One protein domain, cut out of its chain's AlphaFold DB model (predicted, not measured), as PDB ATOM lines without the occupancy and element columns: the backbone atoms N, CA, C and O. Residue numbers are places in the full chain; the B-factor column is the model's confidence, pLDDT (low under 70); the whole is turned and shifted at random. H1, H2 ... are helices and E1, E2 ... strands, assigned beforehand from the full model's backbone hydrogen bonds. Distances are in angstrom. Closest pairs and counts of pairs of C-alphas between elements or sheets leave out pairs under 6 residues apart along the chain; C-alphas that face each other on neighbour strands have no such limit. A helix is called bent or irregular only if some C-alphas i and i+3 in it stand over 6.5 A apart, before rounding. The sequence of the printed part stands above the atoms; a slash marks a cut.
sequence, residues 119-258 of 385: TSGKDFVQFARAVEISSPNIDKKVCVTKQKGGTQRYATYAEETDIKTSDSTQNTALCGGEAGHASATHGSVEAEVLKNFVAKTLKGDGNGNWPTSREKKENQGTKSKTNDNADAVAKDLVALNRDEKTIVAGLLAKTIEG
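Overview. This is residues 119 to 258 of the 385 residues of the protein "P44/Msp2 family outer membrane protein" of Anaplasma phagocytophilum str. Norway variant1 (UniProt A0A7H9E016). An elongated body has its helices gathered toward one end and long loops round the short strand E1 toward the other. In the helical part H1 stands between H3 and H5, both set across it at steep tilts; the short H2 follows at the end of H1, and H4 and H5 form a loose helical hairpin that meets near its turn. The printed part has 140 residues, with five named helices and one named strand in the order H1, H2, E1, H3, H4, H5. The class is mostly helix, though under half of the residues are in named elements, 53 in helices and 3 in the strand. The whole is compact, with a radius of gyration of the C-alphas of 14.7 A, and spans 47 by 28 by 20 A.

Arrangement. The longest helix, H5, residues 242 to 257, touches H1, residues 121 to 134, closest at the C-alphas of Thr 255 and Phe 127, 5.5 A apart. They run opposite ways at a steep tilt of 45 degrees. H1 is the hub and touches three helices. It touches H3, residues 194 to 200, closest at the C-alphas of Val 125 and Val 198, 6.3 A apart, opposite ways at a steep tilt of 52 degrees. With residues 128 to 132 alone it touches H2, residues 136 to 139, where the C-alphas of Glu 132 and Asp 139 are closest, 5.4 A apart. H4, residues 228 to 239, and H5 form a helical hairpin and only just touch, with 3 pairs of C-alphas within 8 A. Their closest C-alphas are those of Leu 237 and Lys 245, 7.1 A apart, and their steep tilt is 42 degrees, opposite ways. H4 is apart from H1. E1, residues 170 to 172, pairs with no named strand; residues 156 to 157 pair parallel with its residues 171 to 172, and residues 162 to 163 antiparallel with its residues 170 to 171. Every O i to N i+4 pair is within hydrogen-bond range in H1, H3 and H4, against 11 of 12 in H5; H2 is too short for such a pair.

Along the chain. H5 is 20.4 A from first to last C-alpha and ends at C-alpha 257 (-10.193, -48.267, 20.995); it is irregular, but only just, with C-alphas 254 and 257 6.6 A apart. H1, 19.8 A long, begins at C-alpha 121 (-4.122, -40.897, 30.647). H4 measures 16.5 A and H3 10.0 A. E1 begins at C-alpha 170 (5.655, -19.226, 31.865).

Size, cuts and confidence. The two C-alphas farthest apart, those of Ser 166 and Gly 258, are 47.8 A apart. The printed part has no cut. Long links join H2 to E1, E1 to H3 and H3 to H4, with 30, 21 and 27 residues. The mean pLDDT of the printed part is 90.8; residues 165 to 168, 183 to 184 and 204 to 207 are under 70.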
ATOM      1  N   THR A 119     -11.008 -41.509  28.265       94.31
ATOM      2  CA  THR A 119      -9.802 -42.289  27.982       94.31
ATOM      3  C   THR A 119      -8.813 -42.134  29.130       94.31
ATOM      4  O   THR A 119      -8.580 -41.023  29.608       94.31
ATOM      5  N   SER A 120      -8.213 -43.238  29.581       93.50
ATOM      6  CA  SER A 120      -7.202 -43.169  30.635       93.50
ATOM      7  C   SER A 120      -5.978 -42.389  30.145       93.50
ATOM      8  O   SER A 120      -5.589 -42.484  28.979       93.50
ATOM      9  N   GLY A 121      -5.326 -41.636  31.033       93.81
ATOM     10  CA  GLY A 121      -4.122 -40.897  30.647       93.81
ATOM     11  C   GLY A 121      -3.010 -41.820  30.147       93.81
ATOM     12  O   GLY A 121      -2.265 -41.448  29.248       93.81
ATOM     13  N   LYS A 122      -2.930 -43.054  30.664       92.50
ATOM     14  CA  LYS A 122      -1.986 -44.075  30.196       92.50
ATOM     15  C   LYS A 122      -2.224 -44.445  28.729       92.50
ATOM     16  O   LYS A 122      -1.266 -44.476  27.956       92.50
ATOM     17  N   ASP A 123      -3.475 -44.690  28.343       93.81
ATOM     18  CA  ASP A 123      -3.828 -45.037  26.960       93.81
ATOM     19  C   ASP A 123      -3.613 -43.829  26.031       93.81
ATOM     20  O   ASP A 123      -3.085 -43.969  24.927       93.81
ATOM     21  N   PHE A 124      -3.914 -42.612  26.506       95.81
ATOM     22  CA  PHE A 124      -3.619 -41.386  25.761       95.81
ATOM     23  C   PHE A 124      -2.111 -41.188  25.529       95.81
ATOM     24  O   PHE A 124      -1.688 -40.828  24.431       95.81
ATOM     25  N   VAL A 125      -1.272 -41.474  26.529       94.75
ATOM     26  CA  VAL A 125       0.191 -41.439  26.382       94.75
ATOM     27  C   VAL A 125       0.668 -42.454  25.338       94.75
ATOM     28  O   VAL A 125       1.573 -42.142  24.563       94.75
ATOM     29  N   GLN A 126       0.074 -43.650  25.278       94.12
ATOM     30  CA  GLN A 126       0.396 -44.638  24.242       94.12
ATOM     31  C   GLN A 126       0.037 -44.132  22.842       94.12
ATOM     32  O   GLN A 126       0.871 -44.212  21.939       94.12
ATOM     33  N   PHE A 127      -1.153 -43.548  22.681       96.19
ATOM     34  CA  PHE A 127      -1.561 -42.896  21.437       96.19
ATOM     35  C   PHE A 127      -0.573 -41.803  21.019       96.19
ATOM     36  O   PHE A 127      -0.062 -41.820  19.901       96.19
ATOM     37  N   ALA A 128      -0.233 -40.888  21.924       96.25
ATOM     38  CA  ALA A 128       0.661 -39.781  21.612       96.25
ATOM     39  C   ALA A 128       2.083 -40.244  21.248       96.25
ATOM     40  O   ALA A 128       2.687 -39.697  20.326       96.25
ATOM     41  N   ARG A 129       2.603 -41.302  21.889       94.94
ATOM     42  CA  ARG A 129       3.868 -41.942  21.478       94.94
ATOM     43  C   ARG A 129       3.777 -42.536  20.074       94.94
ATOM     44  O   ARG A 129       4.724 -42.435  19.298       94.94
ATOM     45  N   ALA A 130       2.644 -43.144  19.724       95.62
ATOM     46  CA  ALA A 130       2.432 -43.650  18.373       95.62
ATOM     47  C   ALA A 130       2.380 -42.509  17.342       95.62
ATOM     48  O   ALA A 130       2.951 -42.658  16.259       95.62
ATOM     49  N   VAL A 131       1.773 -41.363  17.677       97.12
ATOM     50  CA  VAL A 131       1.797 -40.146  16.844       97.12
ATOM     51  C   VAL A 131       3.229 -39.647  16.659       97.12
ATOM     52  O   VAL A 131       3.642 -39.429  15.523       97.12
ATOM     53  N   GLU A 132       4.012 -39.531  17.735       96.31
ATOM     54  CA  GLU A 132       5.413 -39.087  17.676       96.31
ATOM     55  C   GLU A 132       6.252 -39.958  16.730       96.31
ATOM     56  O   GLU A 132       6.990 -39.435  15.896       96.31
ATOM     57  N   ILE A 133       6.121 -41.284  16.831       94.94
ATOM     58  CA  ILE A 133       6.925 -42.234  16.050       94.94
ATOM     59  C   ILE A 133       6.473 -42.284  14.589       94.94
ATOM     60  O   ILE A 133       7.300 -42.273  13.678       94.94
ATOM     61  N   SER A 134       5.166 -42.386  14.352       93.75
ATOM     62  CA  SER A 134       4.629 -42.658  13.012       93.75
ATOM     63  C   SER A 134       4.316 -41.399  12.211       93.75
ATOM     64  O   SER A 134       4.235 -41.456  10.987       93.75
ATOM     65  N   SER A 135       4.100 -40.263  12.875       96.31
ATOM     66  CA  SER A 135       3.683 -39.006  12.251       96.31
ATOM     67  C   SER A 135       4.240 -37.776  12.979       96.31
ATOM     68  O   SER A 135       3.471 -36.957  13.493       96.31
ATOM     69  N   PRO A 136       5.572 -37.554  12.948       96.94
ATOM     70  CA  PRO A 136       6.205 -36.409  13.610       96.94
ATOM     71  C   PRO A 136       5.661 -35.042  13.166       96.94
ATOM     72  O   PRO A 136       5.743 -34.061  13.899       96.94
ATOM     73  N   ASN A 137       5.115 -34.949  11.950       97.94
ATOM     74  CA  ASN A 137       4.490 -33.722  11.454       97.94
ATOM     75  C   ASN A 137       3.142 -33.431  12.133       97.94
ATOM     76  O   ASN A 137       2.805 -32.263  12.301       97.94
ATOM     77  N   ILE A 138       2.402 -34.468  12.538       98.12
ATOM     78  CA  ILE A 138       1.155 -34.337  13.302       98.12
ATOM     79  C   ILE A 138       1.476 -34.012  14.763       98.12
ATOM     80  O   ILE A 138       0.863 -33.104  15.316       98.12
ATOM     81  N   ASP A 139       2.486 -34.664  15.357       98.06
ATOM     82  CA  ASP A 139       2.976 -34.341  16.712       98.06
ATOM     83  C   ASP A 139       3.245 -32.836  16.868       98.06
ATOM     84  O   ASP A 139       2.800 -32.219  17.831       98.06
ATOM     85  N   LYS A 140       3.868 -32.217  15.855       98.12
ATOM     86  CA  LYS A 140       4.181 -30.779  15.821       98.12
ATOM     87  C   LYS A 140       2.978 -29.838  15.688       98.12
ATOM     88  O   LYS A 140       3.164 -28.629  15.792       98.12
ATOM     89  N   LYS A 141       1.782 -30.354  15.403       98.38
ATOM     90  CA  LYS A 141       0.552 -29.569  15.194       98.38
ATOM     91  C   LYS A 141      -0.428 -29.659  16.357       98.38
ATOM     92  O   LYS A 141      -1.372 -28.877  16.399       98.38
ATOM     93  N   VAL A 142      -0.210 -30.591  17.277       98.25
ATOM     94  CA  VAL A 142      -1.109 -30.862  18.399       98.25
ATOM     95  C   VAL A 142      -0.462 -30.389  19.691       98.25
ATOM     96  O   VAL A 142       0.737 -30.582  19.900       98.25
ATOM     97  N   CYS A 143      -1.251 -29.767  20.565       98.19
ATOM     98  CA  CYS A 143      -0.794 -29.169  21.811       98.19
ATOM     99  C   CYS A 143       0.376 -28.203  21.589       98.19
ATOM    100  O   CYS A 143       1.363 -28.233  22.325       98.19
ATOM    101  N   VAL A 144       0.288 -27.353  20.567       98.31
ATOM    102  CA  VAL A 144       1.340 -26.376  20.271       98.31
ATOM    103  C   VAL A 144       1.230 -25.212  21.250       98.31
ATOM    104  O   VAL A 144       0.226 -24.495  21.235       98.31
ATOM    105  N   THR A 145       2.229 -25.018  22.114       96.56
ATOM    106  CA  THR A 145       2.227 -23.885  23.052       96.56
ATOM    107  C   THR A 145       2.285 -22.561  22.302       96.56
ATOM    108  O   THR A 145       2.786 -22.473  21.181       96.56
ATOM    109  N   LYS A 146       1.730 -21.512  22.910       93.44
ATOM    110  CA  LYS A 146       1.482 -20.228  22.243       93.44
ATOM    111  C   LYS A 146       2.252 -19.084  22.890       93.44
ATOM    112  O   LYS A 146       2.490 -19.059  24.099       93.44
ATOM    113  N   GLN A 147       2.621 -18.127  22.049       90.62
ATOM    114  CA  GLN A 147       3.046 -16.788  22.447       90.62
ATOM    115  C   GLN A 147       1.814 -15.930  22.744       90.62
ATOM    116  O   GLN A 147       0.764 -16.147  22.148       90.62
ATOM    117  N   LYS A 148       1.970 -14.917  23.598       85.69
ATOM    118  CA  LYS A 148       0.943 -13.903  23.853       85.69
ATOM    119  C   LYS A 148       1.392 -12.548  23.343       85.69
ATOM    120  O   LYS A 148       2.335 -11.994  23.888       85.69
ATOM    121  N   GLY A 149       0.727 -11.977  22.340       76.94
ATOM    122  CA  GLY A 149       1.176 -10.713  21.729       76.94
ATOM    123  C   GLY A 149       2.626 -10.790  21.211       76.94
ATOM    124  O   GLY A 149       3.144 -11.879  21.008       76.94
ATOM    125  N   GLY A 150       3.302  -9.652  21.011       70.06
ATOM    126  CA  GLY A 150       4.657  -9.562  20.422       70.06
ATOM    127  C   GLY A 150       5.825 -10.172  21.225       70.06
ATOM    128  O   GLY A 150       6.968  -9.755  21.030       70.06
ATOM    129  N   THR A 151       5.562 -11.119  22.130       73.81
ATOM    130  CA  THR A 151       6.592 -11.863  22.866       73.81
ATOM    131  C   THR A 151       7.377 -12.788  21.938       73.81
ATOM    132  O   THR A 151       6.842 -13.336  20.983       73.81
ATOM    133  N   GLN A 152       8.653 -13.009  22.257       82.44
ATOM    134  CA  GLN A 152       9.518 -13.983  21.578       82.44
ATOM    135  C   GLN A 152       9.556 -15.338  22.315       82.44
ATOM    136  O   GLN A 152      10.401 -16.182  22.018       82.44
ATOM    137  N   ARG A 153       8.696 -15.535  23.328       88.31
ATOM    138  CA  ARG A 153       8.700 -16.710  24.215       88.31
ATOM    139  C   ARG A 153       7.353 -17.419  24.247       88.31
ATOM    140  O   ARG A 153       6.312 -16.785  24.415       88.31
ATOM    141  N   TYR A 154       7.403 -18.739  24.148       92.31
ATOM    142  CA  TYR A 154       6.264 -19.639  24.296       92.31
ATOM    143  C   TYR A 154       6.121 -20.108  25.747       92.31
ATOM    144  O   TYR A 154       7.099 -20.126  26.501       92.31
ATOM    145  N   ALA A 155       4.918 -20.544  26.130       92.88
ATOM    146  CA  ALA A 155       4.755 -21.294  27.371       92.88
ATOM    147  C   ALA A 155       5.542 -22.616  27.329       92.88
ATOM    148  O   ALA A 155       5.716 -23.227  26.269       92.88
ATOM    149  N   THR A 156       6.006 -23.052  28.497       94.44
ATOM    150  CA  THR A 156       6.756 -24.295  28.707       94.44
ATOM    151  C   THR A 156       5.874 -25.301  29.434       94.44
ATOM    152  O   THR A 156       5.270 -24.960  30.453       94.44
ATOM    153  N   TYR A 157       5.799 -26.543  28.953       95.38
ATOM    154  CA  TYR A 157       5.032 -27.575  29.641       95.38
ATOM    155  C   TYR A 157       5.652 -27.941  30.988       95.38
ATOM    156  O   TYR A 157       6.867 -28.115  31.112       95.38
ATOM    157  N   ALA A 158       4.796 -28.084  31.995       94.00
ATOM    158  CA  ALA A 158       5.165 -28.432  33.361       94.00
ATOM    159  C   ALA A 158       4.056 -29.249  34.049       94.00
ATOM    160  O   ALA A 158       3.002 -29.517  33.469       94.00
ATOM    161  N   GLU A 159       4.303 -29.635  35.304       92.31
ATOM    162  CA  GLU A 159       3.350 -30.385  36.129       92.31
ATOM    163  C   GLU A 159       2.107 -29.575  36.508       92.31
ATOM    164  O   GLU A 159       1.019 -30.133  36.584       92.31
ATOM    165  N   GLU A 160       2.249 -28.272  36.734       92.19
ATOM    166  CA  GLU A 160       1.138 -27.379  37.049       92.19
ATOM    167  C   GLU A 160       1.306 -26.081  36.268       92.19
ATOM    168  O   GLU A 160       2.427 -25.611  36.037       92.19
ATOM    169  N   THR A 161       0.183 -25.479  35.892       93.56
ATOM    170  CA  THR A 161       0.162 -24.125  35.346       93.56
ATOM    171  C   THR A 161       0.565 -23.134  36.438       93.56
ATOM    172  O   THR A 161      -0.040 -23.086  37.512       93.56
ATOM    173  N   ASP A 162       1.607 -22.353  36.161       91.88
ATOM    174  CA  ASP A 162       2.180 -21.366  37.078       91.88
ATOM    175  C   ASP A 162       2.686 -20.167  36.278       91.88
ATOM    176  O   ASP A 162       3.878 -20.027  35.977       91.88
ATOM    177  N   ILE A 163       1.739 -19.323  35.879       87.19
ATOM    178  CA  ILE A 163       2.008 -18.093  35.151       87.19
ATOM    179  C   ILE A 163       1.941 -16.930  36.137       87.19
ATOM    180  O   ILE A 163       0.868 -16.613  36.659       87.19
ATOM    181  N   LYS A 164       3.076 -16.258  36.359       81.62
ATOM    182  CA  LYS A 164       3.179 -15.078  37.230       81.62
ATOM    183  C   LYS A 164       3.644 -13.857  36.437       81.62
ATOM    184  O   LYS A 164       4.580 -13.937  35.646       81.62
ATOM    185  N   THR A 165       2.985 -12.716  36.652       67.38
ATOM    186  CA  THR A 165       3.370 -11.412  36.065       67.38
ATOM    187  C   THR A 165       4.751 -10.934  36.506       67.38
ATOM    188  O   THR A 165       5.460 -10.337  35.701       67.38
ATOM    189  N   SER A 166       5.135 -11.185  37.760       62.56
ATOM    190  CA  SER A 166       6.343 -10.630  38.383       62.56
ATOM    191  C   SER A 166       7.574 -11.543  38.321       62.56
ATOM    192  O   SER A 166       8.692 -11.042  38.265       62.56
ATOM    193  N   ASP A 167       7.377 -12.867  38.306       59.56
ATOM    194  CA  ASP A 167       8.408 -13.852  38.691       59.56
ATOM    195  C   ASP A 167       8.929 -14.707  37.533       59.56
ATOM    196  O   ASP A 167       9.521 -15.759  37.758       59.56
ATOM    197  N   SER A 168       8.768 -14.268  36.281       68.69
ATOM    198  CA  SER A 168       9.366 -14.942  35.113       68.69
ATOM    199  C   SER A 168       8.769 -16.298  34.714       68.69
ATOM    200  O   SER A 168       9.162 -16.846  33.687       68.69
ATOM    201  N   THR A 169       7.855 -16.901  35.471       80.56
ATOM    202  CA  THR A 169       7.388 -18.263  35.167       80.56
ATOM    203  C   THR A 169       6.327 -18.261  34.066       80.56
ATOM    204  O   THR A 169       5.322 -17.555  34.148       80.56
ATOM    205  N   GLN A 170       6.561 -19.050  33.011       88.44
ATOM    206  CA  GLN A 170       5.655 -19.226  31.865       88.44
ATOM    207  C   GLN A 170       5.270 -20.700  31.706       88.44
ATOM    208  O   GLN A 170       5.294 -21.253  30.608       88.44
ATOM    209  N   ASN A 171       4.974 -21.353  32.829       93.00
ATOM    210  CA  ASN A 171       4.712 -22.784  32.869       93.00
ATOM    211  C   ASN A 171       3.229 -23.076  32.650       93.00
ATOM    212  O   ASN A 171       2.370 -22.420  33.243       93.00
ATOM    213  N   THR A 172       2.929 -24.093  31.851       94.25
ATOM    214  CA  THR A 172       1.561 -24.535  31.584       94.25
ATOM    215  C   THR A 172       1.418 -26.047  31.717       94.25
ATOM    216  O   THR A 172       2.289 -26.805  31.299       94.25
ATOM    217  N   ALA A 173       0.305 -26.487  32.295       95.50
ATOM    218  CA  ALA A 173      -0.151 -27.875  32.261       95.50
ATOM    219  C   ALA A 173      -1.335 -28.070  31.289       95.50
ATOM    220  O   ALA A 173      -1.951 -29.138  31.265       95.50
ATOM    221  N   LEU A 174      -1.670 -27.034  30.513       96.75
ATOM    222  CA  LEU A 174      -2.756 -27.034  29.540       96.75
ATOM    223  C   LEU A 174      -2.197 -27.272  28.134       96.75
ATOM    224  O   LEU A 174      -1.337 -26.516  27.681       96.75
ATOM    225  N   CYS A 175      -2.709 -28.275  27.425       97.56
ATOM    226  CA  CYS A 175      -2.436 -28.520  26.012       97.56
ATOM    227  C   CYS A 175      -2.714 -27.246  25.194       97.56
ATOM    228  O   CYS A 175      -3.795 -26.663  25.250       97.56
ATOM    229  N   GLY A 176      -1.702 -26.782  24.463       96.56
ATOM    230  CA  GLY A 176      -1.759 -25.539  23.698       96.56
ATOM    231  C   GLY A 176      -1.733 -24.268  24.554       96.56
ATOM    232  O   GLY A 176      -2.182 -23.212  24.098       96.56
ATOM    233  N   GLY A 177      -1.242 -24.369  25.794       94.31
ATOM    234  CA  GLY A 177      -1.163 -23.265  26.742       94.31
ATOM    235  C   GLY A 177      -0.374 -22.071  26.201       94.31
ATOM    236  O   GLY A 177       0.587 -22.210  25.441       94.31
ATOM    237  N   GLU A 178      -0.808 -20.878  26.592       91.06
ATOM    238  CA  GLU A 178      -0.268 -19.604  26.127       91.06
ATOM    239  C   GLU A 178       0.617 -18.963  27.203       91.06
ATOM    240  O   GLU A 178       0.350 -19.091  28.399       91.06
ATOM    241  N   ALA A 179       1.670 -18.259  26.783       87.69
ATOM    242  CA  ALA A 179       2.462 -17.426  27.677       87.69
ATOM    243  C   ALA A 179       1.590 -16.367  28.381       87.69
ATOM    244  O   ALA A 179       0.599 -15.867  27.857       87.69
ATOM    245  N   GLY A 180       1.975 -15.975  29.587       80.62
ATOM    246  CA  GLY A 180       1.234 -15.040  30.422       80.62
ATOM    247  C   GLY A 180       1.244 -13.596  29.951       80.62
ATOM    248  O   GLY A 180       0.239 -12.908  30.158       80.62
ATOM    249  N   HIS A 181       2.336 -13.144  29.314       76.12
ATOM    250  CA  HIS A 181       2.605 -11.721  29.037       76.12
ATOM    251  C   HIS A 181       3.314 -11.468  27.706       76.12
ATOM    252  O   HIS A 181       4.160 -12.254  27.281       76.12
ATOM    253  N   ALA A 182       3.031 -10.308  27.103       72.62
ATOM    254  CA  ALA A 182       3.586  -9.898  25.809       72.62
ATOM    255  C   ALA A 182       5.055  -9.466  25.827       72.62
ATOM    256  O   ALA A 182       5.690  -9.412  24.780       72.62
ATOM    257  N   SER A 183       5.610  -9.211  27.007       69.69
ATOM    258  CA  SER A 183       7.023  -8.887  27.212       69.69
ATOM    259  C   SER A 183       7.759  -9.970  28.007       69.69
ATOM    260  O   SER A 183       8.776  -9.681  28.636       69.69
ATOM    261  N   ALA A 184       7.232 -11.200  28.046       69.19
ATOM    262  CA  ALA A 184       7.859 -12.289  28.786       69.19
ATOM    263  C   ALA A 184       9.273 -12.569  28.246       69.19
ATOM    264  O   ALA A 184       9.459 -12.893  27.076       69.19
ATOM    265  N   THR A 185      10.284 -12.457  29.109       72.31
ATOM    266  CA  THR A 185      11.693 -12.748  28.778       72.31
ATOM    267  C   THR A 185      12.070 -14.215  29.019       72.31
ATOM    268  O   THR A 185      13.085 -14.694  28.504       72.31
ATOM    269  N   HIS A 186      11.214 -14.941  29.736       78.81
ATOM    270  CA  HIS A 186      11.366 -16.332  30.155       78.81
ATOM    271  C   HIS A 186      10.272 -17.220  29.541       78.81
ATOM    272  O   HIS A 186       9.272 -16.709  29.042       78.81
ATOM    273  N   GLY A 187      10.476 -18.539  29.557       84.12
ATOM    274  CA  GLY A 187       9.688 -19.512  28.791       84.12
ATOM    275  C   GLY A 187      10.524 -20.168  27.692       84.12
ATOM    276  O   GLY A 187      11.741 -19.969  27.622       84.12
ATOM    277  N   SER A 188       9.881 -20.951  26.829       88.62
ATOM    278  CA  SER A 188      10.570 -21.652  25.747       88.62
ATOM    279  C   SER A 188      10.859 -20.718  24.569       88.62
ATOM    280  O   SER A 188      10.067 -19.830  24.244       88.62
ATOM    281  N   VAL A 189      12.007 -20.917  23.920       88.75
ATOM    282  CA  VAL A 189      12.375 -20.212  22.678       88.75
ATOM    283  C   VAL A 189      11.589 -20.757  21.485       88.75
ATOM    284  O   VAL A 189      11.259 -20.016  20.566       88.75
ATOM    285  N   GLU A 190      11.258 -22.043  21.526       92.81
ATOM    286  CA  GLU A 190      10.497 -22.744  20.497       92.81
ATOM    287  C   GLU A 190       9.166 -23.229  21.066       92.81
ATOM    288  O   GLU A 190       9.050 -23.485  22.269       92.81
ATOM    289  N   ALA A 191       8.159 -23.370  20.208       95.38
ATOM    290  CA  ALA A 191       6.891 -23.945  20.622       95.38
ATOM    291  C   ALA A 191       7.095 -25.395  21.079       95.38
ATOM    292  O   ALA A 191       7.741 -26.199  20.402       95.38
ATOM    293  N   GLU A 192       6.519 -25.734  22.226       97.50
ATOM    294  CA  GLU A 192       6.412 -27.118  22.662       97.50
ATOM    295  C   GLU A 192       5.143 -27.739  22.075       97.50
ATOM    296  O   GLU A 192       4.216 -27.033  21.700       97.50
ATOM    297  N   VAL A 193       5.120 -29.064  21.951       98.25
ATOM    298  CA  VAL A 193       4.143 -29.814  21.142       98.25
ATOM    299  C   VAL A 193       3.707 -31.077  21.895       98.25
ATOM    300  O   VAL A 193       4.138 -31.277  23.035       98.25
ATOM    301  N   LEU A 194       2.889 -31.941  21.292       97.81
ATOM    302  CA  LEU A 194       2.261 -33.090  21.955       97.81
ATOM    303  C   LEU A 194       3.236 -33.978  22.748       97.81
ATOM    304  O   LEU A 194       2.981 -34.251  23.924       97.81
ATOM    305  N   LYS A 195       4.384 -34.374  22.189       96.50
ATOM    306  CA  LYS A 195       5.386 -35.153  22.943       96.50
ATOM    307  C   LYS A 195       5.899 -34.451  24.206       96.50
ATOM    308  O   LYS A 195       6.150 -35.101  25.219       96.50
ATOM    309  N   ASN A 196       6.031 -33.123  24.175       96.81
ATOM    310  CA  ASN A 196       6.485 -32.336  25.323       96.81
ATOM    311  C   ASN A 196       5.391 -32.272  26.394       96.81
ATOM    312  O   ASN A 196       5.694 -32.452  27.573       96.81
ATOM    313  N   PHE A 197       4.130 -32.098  25.985       96.62
ATOM    314  CA  PHE A 197       2.968 -32.187  26.873       96.62
ATOM    315  C   PHE A 197       2.926 -33.550  27.579       96.62
ATOM    316  O   PHE A 197       2.860 -33.640  28.803       96.62
ATOM    317  N   VAL A 198       3.079 -34.638  26.829       95.12
ATOM    318  CA  VAL A 198       3.113 -35.994  27.390       95.12
ATOM    319  C   VAL A 198       4.274 -36.186  28.368       95.12
ATOM    320  O   VAL A 198       4.076 -36.701  29.472       95.12
ATOM    321  N   ALA A 199       5.480 -35.763  27.988       94.19
ATOM    322  CA  ALA A 199       6.681 -35.960  28.793       94.19
ATOM    323  C   ALA A 199       6.671 -35.129  30.084       94.19
ATOM    324  O   ALA A 199       7.008 -35.644  31.150       94.19
ATOM    325  N   LYS A 200       6.287 -33.851  29.998       93.75
ATOM    326  CA  LYS A 200       6.434 -32.882  31.095       93.75
ATOM    327  C   LYS A 200       5.163 -32.707  31.924       93.75
ATOM    328  O   LYS A 200       5.256 -32.462  33.123       93.75
ATOM    329  N   THR A 201       3.993 -32.861  31.309       94.00
ATOM    330  CA  THR A 201       2.696 -32.594  31.946       94.00
ATOM    331  C   THR A 201       1.953 -33.876  32.320       94.00
ATOM    332  O   THR A 201       1.347 -33.934  33.391       94.00
ATOM    333  N   LEU A 202       2.034 -34.932  31.503       91.62
ATOM    334  CA  LEU A 202       1.417 -36.233  31.815       91.62
ATOM    335  C   LEU A 202       2.362 -37.228  32.507       91.62
ATOM    336  O   LEU A 202       1.910 -38.301  32.898       91.62
ATOM    337  N   LYS A 203       3.647 -36.875  32.667       80.81
ATOM    338  CA  LYS A 203       4.689 -37.648  33.378       80.81
ATOM    339  C   LYS A 203       4.904 -39.083  32.872       80.81
ATOM    340  O   LYS A 203       5.452 -39.924  33.577       80.81
ATOM    341  N   GLY A 204       4.516 -39.368  31.629       63.44
ATOM    342  CA  GLY A 204       4.724 -40.662  30.971       63.44
ATOM    343  C   GLY A 204       3.903 -41.843  31.517       63.44
ATOM    344  O   GLY A 204       3.805 -42.847  30.810       63.44
ATOM    345  N   ASP A 205       3.307 -41.731  32.707       65.94
ATOM    346  CA  ASP A 205       2.370 -42.692  33.307       65.94
ATOM    347  C   ASP A 205       0.894 -42.281  33.140       65.94
ATOM    348  O   ASP A 205       0.004 -43.112  33.312       65.94
ATOM    349  N   GLY A 206       0.633 -41.029  32.745       65.19
ATOM    350  CA  GLY A 206      -0.696 -40.519  32.418       65.19
ATOM    351  C   GLY A 206      -1.498 -39.980  33.606       65.19
ATOM    352  O   GLY A 206      -2.625 -39.536  33.406       65.19
ATOM    353  N   ASN A 207      -0.950 -39.973  34.824       68.75
ATOM    354  CA  ASN A 207      -1.707 -39.678  36.053       68.75
ATOM    355  C   ASN A 207      -1.629 -38.215  36.536       68.75
ATOM    356  O   ASN A 207      -2.201 -37.870  37.573       68.75
ATOM    357  N   GLY A 208      -0.915 -37.341  35.820       77.44
ATOM    358  CA  GLY A 208      -0.727 -35.945  36.228       77.44
ATOM    359  C   GLY A 208      -1.941 -35.056  35.945       77.44
ATOM    360  O   GLY A 208      -2.652 -34.631  36.856       77.44
ATOM    361  N   ASN A 209      -2.156 -34.774  34.661       92.69
ATOM    362  CA  ASN A 209      -3.020 -33.691  34.180       92.69
ATOM    363  C   ASN A 209      -4.011 -34.150  33.097       92.69
ATOM    364  O   ASN A 209      -4.446 -33.352  32.268       92.69
ATOM    365  N   TRP A 210      -4.347 -35.441  33.050       95.81
ATOM    366  CA  TRP A 210      -5.341 -35.965  32.111       95.81
ATOM    367  C   TRP A 210      -6.624 -36.383  32.843       95.81
ATOM    368  O   TRP A 210      -6.524 -37.065  33.863       95.81
ATOM    369  N   PRO A 211      -7.824 -36.012  32.355       95.94
ATOM    370  CA  PRO A 211      -8.108 -35.117  31.223       95.94
ATOM    371  C   PRO A 211      -8.137 -33.624  31.599       95.94
ATOM    372  O   PRO A 211      -8.495 -32.796  30.768       95.94
ATOM    373  N   THR A 212      -7.823 -33.276  32.851       96.44
ATOM    374  CA  THR A 212      -7.923 -31.911  33.396       96.44
ATOM    375  C   THR A 212      -6.562 -31.409  33.874       96.44
ATOM    376  O   THR A 212      -5.878 -32.107  34.627       96.44
ATOM    377  N   SER A 213      -6.189 -30.200  33.466       95.56
ATOM    378  CA  SER A 213      -4.968 -29.516  33.884       95.56
ATOM    379  C   SER A 213      -5.011 -29.120  35.363       95.56
ATOM    380  O   SER A 213      -6.077 -28.898  35.936       95.56
ATOM    381  N   ARG A 214      -3.848 -29.011  36.005       93.69
ATOM    382  CA  ARG A 214      -3.691 -28.453  37.355       93.69
ATOM    383  C   ARG A 214      -3.049 -27.078  37.292       93.69
ATOM    384  O   ARG A 214      -2.312 -26.750  36.361       93.69
ATOM    385  N   GLU A 215      -3.305 -26.276  38.313       93.00
ATOM    386  CA  GLU A 215      -2.724 -24.949  38.454       93.00
ATOM    387  C   GLU A 215      -2.348 -24.650  39.901       93.00
ATOM    388  O   GLU A 215      -2.993 -25.124  40.841       93.00
ATOM    389  N   LYS A 216      -1.327 -23.812  40.085       91.81
ATOM    390  CA  LYS A 216      -0.998 -23.287  41.410       91.81
ATOM    391  C   LYS A 216      -2.037 -22.265  41.862       91.81
ATOM    392  O   LYS A 216      -2.577 -21.509  41.062       91.81
ATOM    393  N   LYS A 217      -2.240 -22.161  43.180       87.44
ATOM    394  CA  LYS A 217      -3.200 -21.219  43.796       87.44
ATOM    395  C   LYS A 217      -2.996 -19.756  43.383       87.44
ATOM    396  O   LYS A 217      -3.960 -19.003  43.320       87.44
ATOM    397  N   GLU A 218      -1.751 -19.363  43.133       85.81
ATOM    398  CA  GLU A 218      -1.368 -18.000  42.747       85.81
ATOM    399  C   GLU A 218      -1.251 -17.818  41.225       85.81
ATOM    400  O   GLU A 218      -0.749 -16.786  40.777       85.81
ATOM    401  N   ASN A 219      -1.671 -18.805  40.424       88.31
ATOM    402  CA  ASN A 219      -1.632 -18.715  38.971       88.31
ATOM    403  C   ASN A 219      -2.459 -17.514  38.488       88.31
ATOM    404  O   ASN A 219      -3.632 -17.357  38.830       88.31
ATOM    405  N   GLN A 220      -1.840 -16.672  37.665       85.75
ATOM    406  CA  GLN A 220      -2.477 -15.517  37.028       85.75
ATOM    407  C   GLN A 220      -2.764 -15.768  35.539       85.75
ATOM    408  O   GLN A 220      -3.226 -14.869  34.837       85.75
ATOM    409  N   GLY A 221      -2.451 -16.968  35.043       83.38
ATOM    410  CA  GLY A 221      -2.730 -17.415  33.684       83.38
ATOM    411  C   GLY A 221      -4.124 -18.013  33.505       83.38
ATOM    412  O   GLY A 221      -5.048 -17.762  34.279       83.38
ATOM    413  N   THR A 222      -4.274 -18.818  32.451       86.06
ATOM    414  CA  THR A 222      -5.513 -19.557  32.181       86.06
ATOM    415  C   THR A 222      -5.845 -20.468  33.353       86.06
ATOM    416  O   THR A 222      -5.003 -21.268  33.762       86.06
ATOM    417  N   LYS A 223      -7.078 -20.340  33.857       90.50
ATOM    418  CA  LYS A 223      -7.575 -21.180  34.944       90.50
ATOM    419  C   LYS A 223      -7.925 -22.577  34.468       90.50
ATOM    420  O   LYS A 223      -8.521 -22.714  33.394       90.50
ATOM    421  N   SER A 224      -7.616 -23.564  35.302       93.75
ATOM    422  CA  SER A 224      -8.007 -24.954  35.072       93.75
ATOM    423  C   SER A 224      -9.530 -25.078  34.995       93.75
ATOM    424  O   SER A 224     -10.269 -24.456  35.768       93.75
ATOM    425  N   LYS A 225     -10.008 -25.875  34.040       95.88
ATOM    426  CA  LYS A 225     -11.423 -26.231  33.893       95.88
ATOM    427  C   LYS A 225     -11.546 -27.731  33.691       95.88
ATOM    428  O   LYS A 225     -10.669 -28.359  33.111       95.88
ATOM    429  N   THR A 226     -12.663 -28.300  34.131       96.44
ATOM    430  CA  THR A 226     -12.956 -29.719  33.911       96.44
ATOM    431  C   THR A 226     -12.790 -30.084  32.434       96.44
ATOM    432  O   THR A 226     -13.407 -29.455  31.583       96.44
ATOM    433  N   ASN A 227     -11.975 -31.108  32.173       97.06
ATOM    434  CA  ASN A 227     -11.654 -31.677  30.858       97.06
ATOM    435  C   ASN A 227     -10.928 -30.748  29.873       97.06
ATOM    436  O   ASN A 227     -10.843 -31.067  28.690       97.06
ATOM    437  N   ASP A 228     -10.353 -29.639  30.337       97.75
ATOM    438  CA  ASP A 228      -9.700 -28.653  29.471       97.75
ATOM    439  C   ASP A 228      -8.594 -29.219  28.557       97.75
ATOM    440  O   ASP A 228      -8.460 -28.774  27.415       97.75
ATOM    441  N   ASN A 229      -7.840 -30.228  29.002       97.88
ATOM    442  CA  ASN A 229      -6.840 -30.903  28.179       97.88
ATOM    443  C   ASN A 229      -7.474 -31.800  27.112       97.88
ATOM    444  O   ASN A 229      -7.010 -31.791  25.973       97.88
ATOM    445  N   ALA A 230      -8.539 -32.534  27.440       98.06
ATOM    446  CA  ALA A 230      -9.276 -33.315  26.445       98.06
ATOM    447  C   ALA A 230      -9.934 -32.403  25.394       98.06
ATOM    448  O   ALA A 230      -9.826 -32.675  24.198       98.06
ATOM    449  N   ASP A 231     -10.522 -31.283  25.823       98.62
ATOM    450  CA  ASP A 231     -11.119 -30.274  24.941       98.62
ATOM    451  C   ASP A 231     -10.080 -29.649  24.000       98.62
ATOM    452  O   ASP A 231     -10.339 -29.450  22.810       98.62
ATOM    453  N   ALA A 232      -8.901 -29.306  24.526       98.44
ATOM    454  CA  ALA A 232      -7.819 -28.716  23.748       98.44
ATOM    455  C   ALA A 232      -7.258 -29.703  22.714       98.44
ATOM    456  O   ALA A 232      -7.131 -29.349  21.541       98.44
ATOM    457  N   VAL A 233      -7.008 -30.955  23.113       98.56
ATOM    458  CA  VAL A 233      -6.561 -32.007  22.188       98.56
ATOM    459  C   VAL A 233      -7.601 -32.248  21.095       98.56
ATOM    460  O   VAL A 233      -7.244 -32.292  19.920       98.56
ATOM    461  N   ALA A 234      -8.884 -32.371  21.444       98.75
ATOM    462  CA  ALA A 234      -9.947 -32.597  20.466       98.75
ATOM    463  C   ALA A 234     -10.002 -31.484  19.409       98.75
ATOM    464  O   ALA A 234     -10.136 -31.763  18.216       98.75
ATOM    465  N   LYS A 235      -9.856 -30.223  19.834       98.69
ATOM    466  CA  LYS A 235      -9.808 -29.066  18.929       98.69
ATOM    467  C   LYS A 235      -8.636 -29.150  17.961       98.69
ATOM    468  O   LYS A 235      -8.841 -28.968  16.762       98.69
ATOM    469  N   ASP A 236      -7.445 -29.464  18.457       98.56
ATOM    470  CA  ASP A 236      -6.252 -29.566  17.618       98.56
ATOM    471  C   ASP A 236      -6.354 -30.738  16.627       98.56
ATOM    472  O   ASP A 236      -6.056 -30.566  15.446       98.56
ATOM    473  N   LEU A 237      -6.852 -31.905  17.058       98.50
ATOM    474  CA  LEU A 237      -7.049 -33.068  16.179       98.50
ATOM    475  C   LEU A 237      -8.096 -32.803  15.086       98.50
ATOM    476  O   LEU A 237      -7.897 -33.179  13.931       98.50
ATOM    477  N   VAL A 238      -9.199 -32.121  15.413       97.94
ATOM    478  CA  VAL A 238     -10.228 -31.754  14.426       97.94
ATOM    479  C   VAL A 238      -9.759 -30.630  13.489       97.94
ATOM    480  O   VAL A 238     -10.269 -30.525  12.370       97.94
ATOM    481  N   ALA A 239      -8.770 -29.828  13.883       98.31
ATOM    482  CA  ALA A 239      -8.176 -28.793  13.034       98.31
ATOM    483  C   ALA A 239      -7.167 -29.335  12.000       98.31
ATOM    484  O   ALA A 239      -6.780 -28.604  11.086       98.31
ATOM    485  N   LEU A 240      -6.747 -30.600  12.113       98.25
ATOM    486  CA  LEU A 240      -5.864 -31.250  11.141       98.25
ATOM    487  C   LEU A 240      -6.502 -31.328   9.746       98.25
ATOM    488  O   LEU A 240      -7.727 -31.289   9.582       98.25
ATOM    489  N   ASN A 241      -5.663 -31.475   8.717       97.25
ATOM    490  CA  ASN A 241      -6.180 -31.706   7.371       97.25
ATOM    491  C   ASN A 241      -6.780 -33.122   7.238       97.25
ATOM    492  O   ASN A 241      -6.654 -33.966   8.125       97.25
ATOM    493  N   ARG A 242      -7.459 -33.379   6.118       94.69
ATOM    494  CA  ARG A 242      -8.194 -34.631   5.892       94.69
ATOM    495  C   ARG A 242      -7.309 -35.881   5.993       94.69
ATOM    496  O   ARG A 242      -7.687 -36.819   6.685       94.69
ATOM    497  N   ASP A 243      -6.136 -35.869   5.367       94.25
ATOM    498  CA  ASP A 243      -5.219 -37.016   5.362       94.25
ATOM    499  C   ASP A 243      -4.613 -37.251   6.753       94.25
ATOM    500  O   ASP A 243      -4.475 -38.386   7.211       94.25
ATOM    501  N   GLU A 244      -4.309 -36.172   7.475       97.00
ATOM    502  CA  GLU A 244      -3.824 -36.229   8.856       97.00
ATOM    503  C   GLU A 244      -4.879 -36.814   9.802       97.00
ATOM    504  O   GLU A 244      -4.544 -37.633  10.658       97.00
ATOM    505  N   LYS A 245      -6.160 -36.472   9.614       96.75
ATOM    506  CA  LYS A 245      -7.271 -37.068  10.370       96.75
ATOM    507  C   LYS A 245      -7.400 -38.566  10.132       96.75
ATOM    508  O   LYS A 245      -7.592 -39.306  11.090       96.75
ATOM    509  N   THR A 246      -7.268 -39.021   8.885       95.56
ATOM    510  CA  THR A 246      -7.252 -40.452   8.533       95.56
ATOM    511  C   THR A 246      -6.134 -41.189   9.273       95.56
ATOM    512  O   THR A 246      -6.364 -42.265   9.826       95.56
ATOM    513  N   ILE A 247      -4.936 -40.602   9.344       95.44
ATOM    514  CA  ILE A 247      -3.816 -41.187  10.092       95.44
ATOM    515  C   ILE A 247      -4.140 -41.253  11.587       95.44
ATOM    516  O   ILE A 247      -3.984 -42.307  12.203       95.44
ATOM    517  N   VAL A 248      -4.622 -40.153  12.170       97.06
ATOM    518  CA  VAL A 248      -4.993 -40.097  13.590       97.06
ATOM    519  C   VAL A 248      -6.081 -41.116  13.926       97.06
ATOM    520  O   VAL A 248      -5.956 -41.797  14.938       97.06
ATOM    521  N   ALA A 249      -7.102 -41.278  13.084       96.38
ATOM    522  CA  ALA A 249      -8.153 -42.271  13.294       96.38
ATOM    523  C   ALA A 249      -7.609 -43.703  13.320       96.38
ATOM    524  O   ALA A 249      -7.940 -44.464  14.227       96.38
ATOM    525  N   GLY A 250      -6.702 -44.045  12.400       94.88
ATOM    526  CA  GLY A 250      -6.016 -45.337  12.430       94.88
ATOM    527  C   GLY A 250      -5.191 -45.544  13.707       94.88
ATOM    528  O   GLY A 250      -5.228 -46.617  14.308       94.88
ATOM    529  N   LEU A 251      -4.491 -44.502  14.171       96.06
ATOM    530  CA  LEU A 251      -3.750 -44.546  15.434       96.06
ATOM    531  C   LEU A 251      -4.683 -44.734  16.640       96.06
ATOM    532  O   LEU A 251      -4.410 -45.590  17.472       96.06
ATOM    533  N   LEU A 252      -5.797 -44.004  16.720       96.00
ATOM    534  CA  LEU A 252      -6.786 -44.143  17.796       96.00
ATOM    535  C   LEU A 252      -7.388 -45.553  17.838       96.00
ATOM    536  O   LEU A 252      -7.434 -46.166  18.910       96.00
ATOM    537  N   ALA A 253      -7.761 -46.088  16.670       93.69
ATOM    538  CA  ALA A 253      -8.297 -47.437  16.532       93.69
ATOM    539  C   ALA A 253      -7.311 -48.493  17.051       93.69
ATOM    540  O   ALA A 253      -7.698 -49.377  17.812       93.69
ATOM    541  N   LYS A 254      -6.021 -48.383  16.707       92.06
ATOM    542  CA  LYS A 254      -5.024 -49.390  17.101       92.06
ATOM    543  C   LYS A 254      -4.447 -49.211  18.509       92.06
ATOM    544  O   LYS A 254      -3.926 -50.171  19.061       92.06
ATOM    545  N   THR A 255      -4.437 -48.004  19.083       94.06
ATOM    546  CA  THR A 255      -3.779 -47.765  20.387       94.06
ATOM    547  C   THR A 255      -4.743 -47.630  21.553       94.06
ATOM    548  O   THR A 255      -4.346 -47.908  22.678       94.06
ATOM    549  N   ILE A 256      -5.980 -47.178  21.326       93.56
ATOM    550  CA  ILE A 256      -6.938 -46.911  22.410       93.56
ATOM    551  C   ILE A 256      -8.174 -47.796  22.282       93.56
ATOM    552  O   ILE A 256      -8.552 -48.470  23.240       93.56
ATOM    553  N   GLU A 257      -8.824 -47.762  21.125       91.50
ATOM    554  CA  GLU A 257     -10.193 -48.267  20.995       91.50
ATOM    555  C   GLU A 257     -10.281 -49.766  20.722       91.50
ATOM    556  O   GLU A 257     -11.262 -50.397  21.127       91.50
ATOM    557  N   GLY A 258      -9.259 -50.316  20.064       88.19
ATOM    558  CA  GLY A 258      -9.334 -51.606  19.393       88.19
ATOM    559  C   GLY A 258     -10.133 -51.485  18.094       88.19
ATOM    560  O   GLY A 258     -11.124 -50.757  18.020       88.19
TER     561      GLY A 258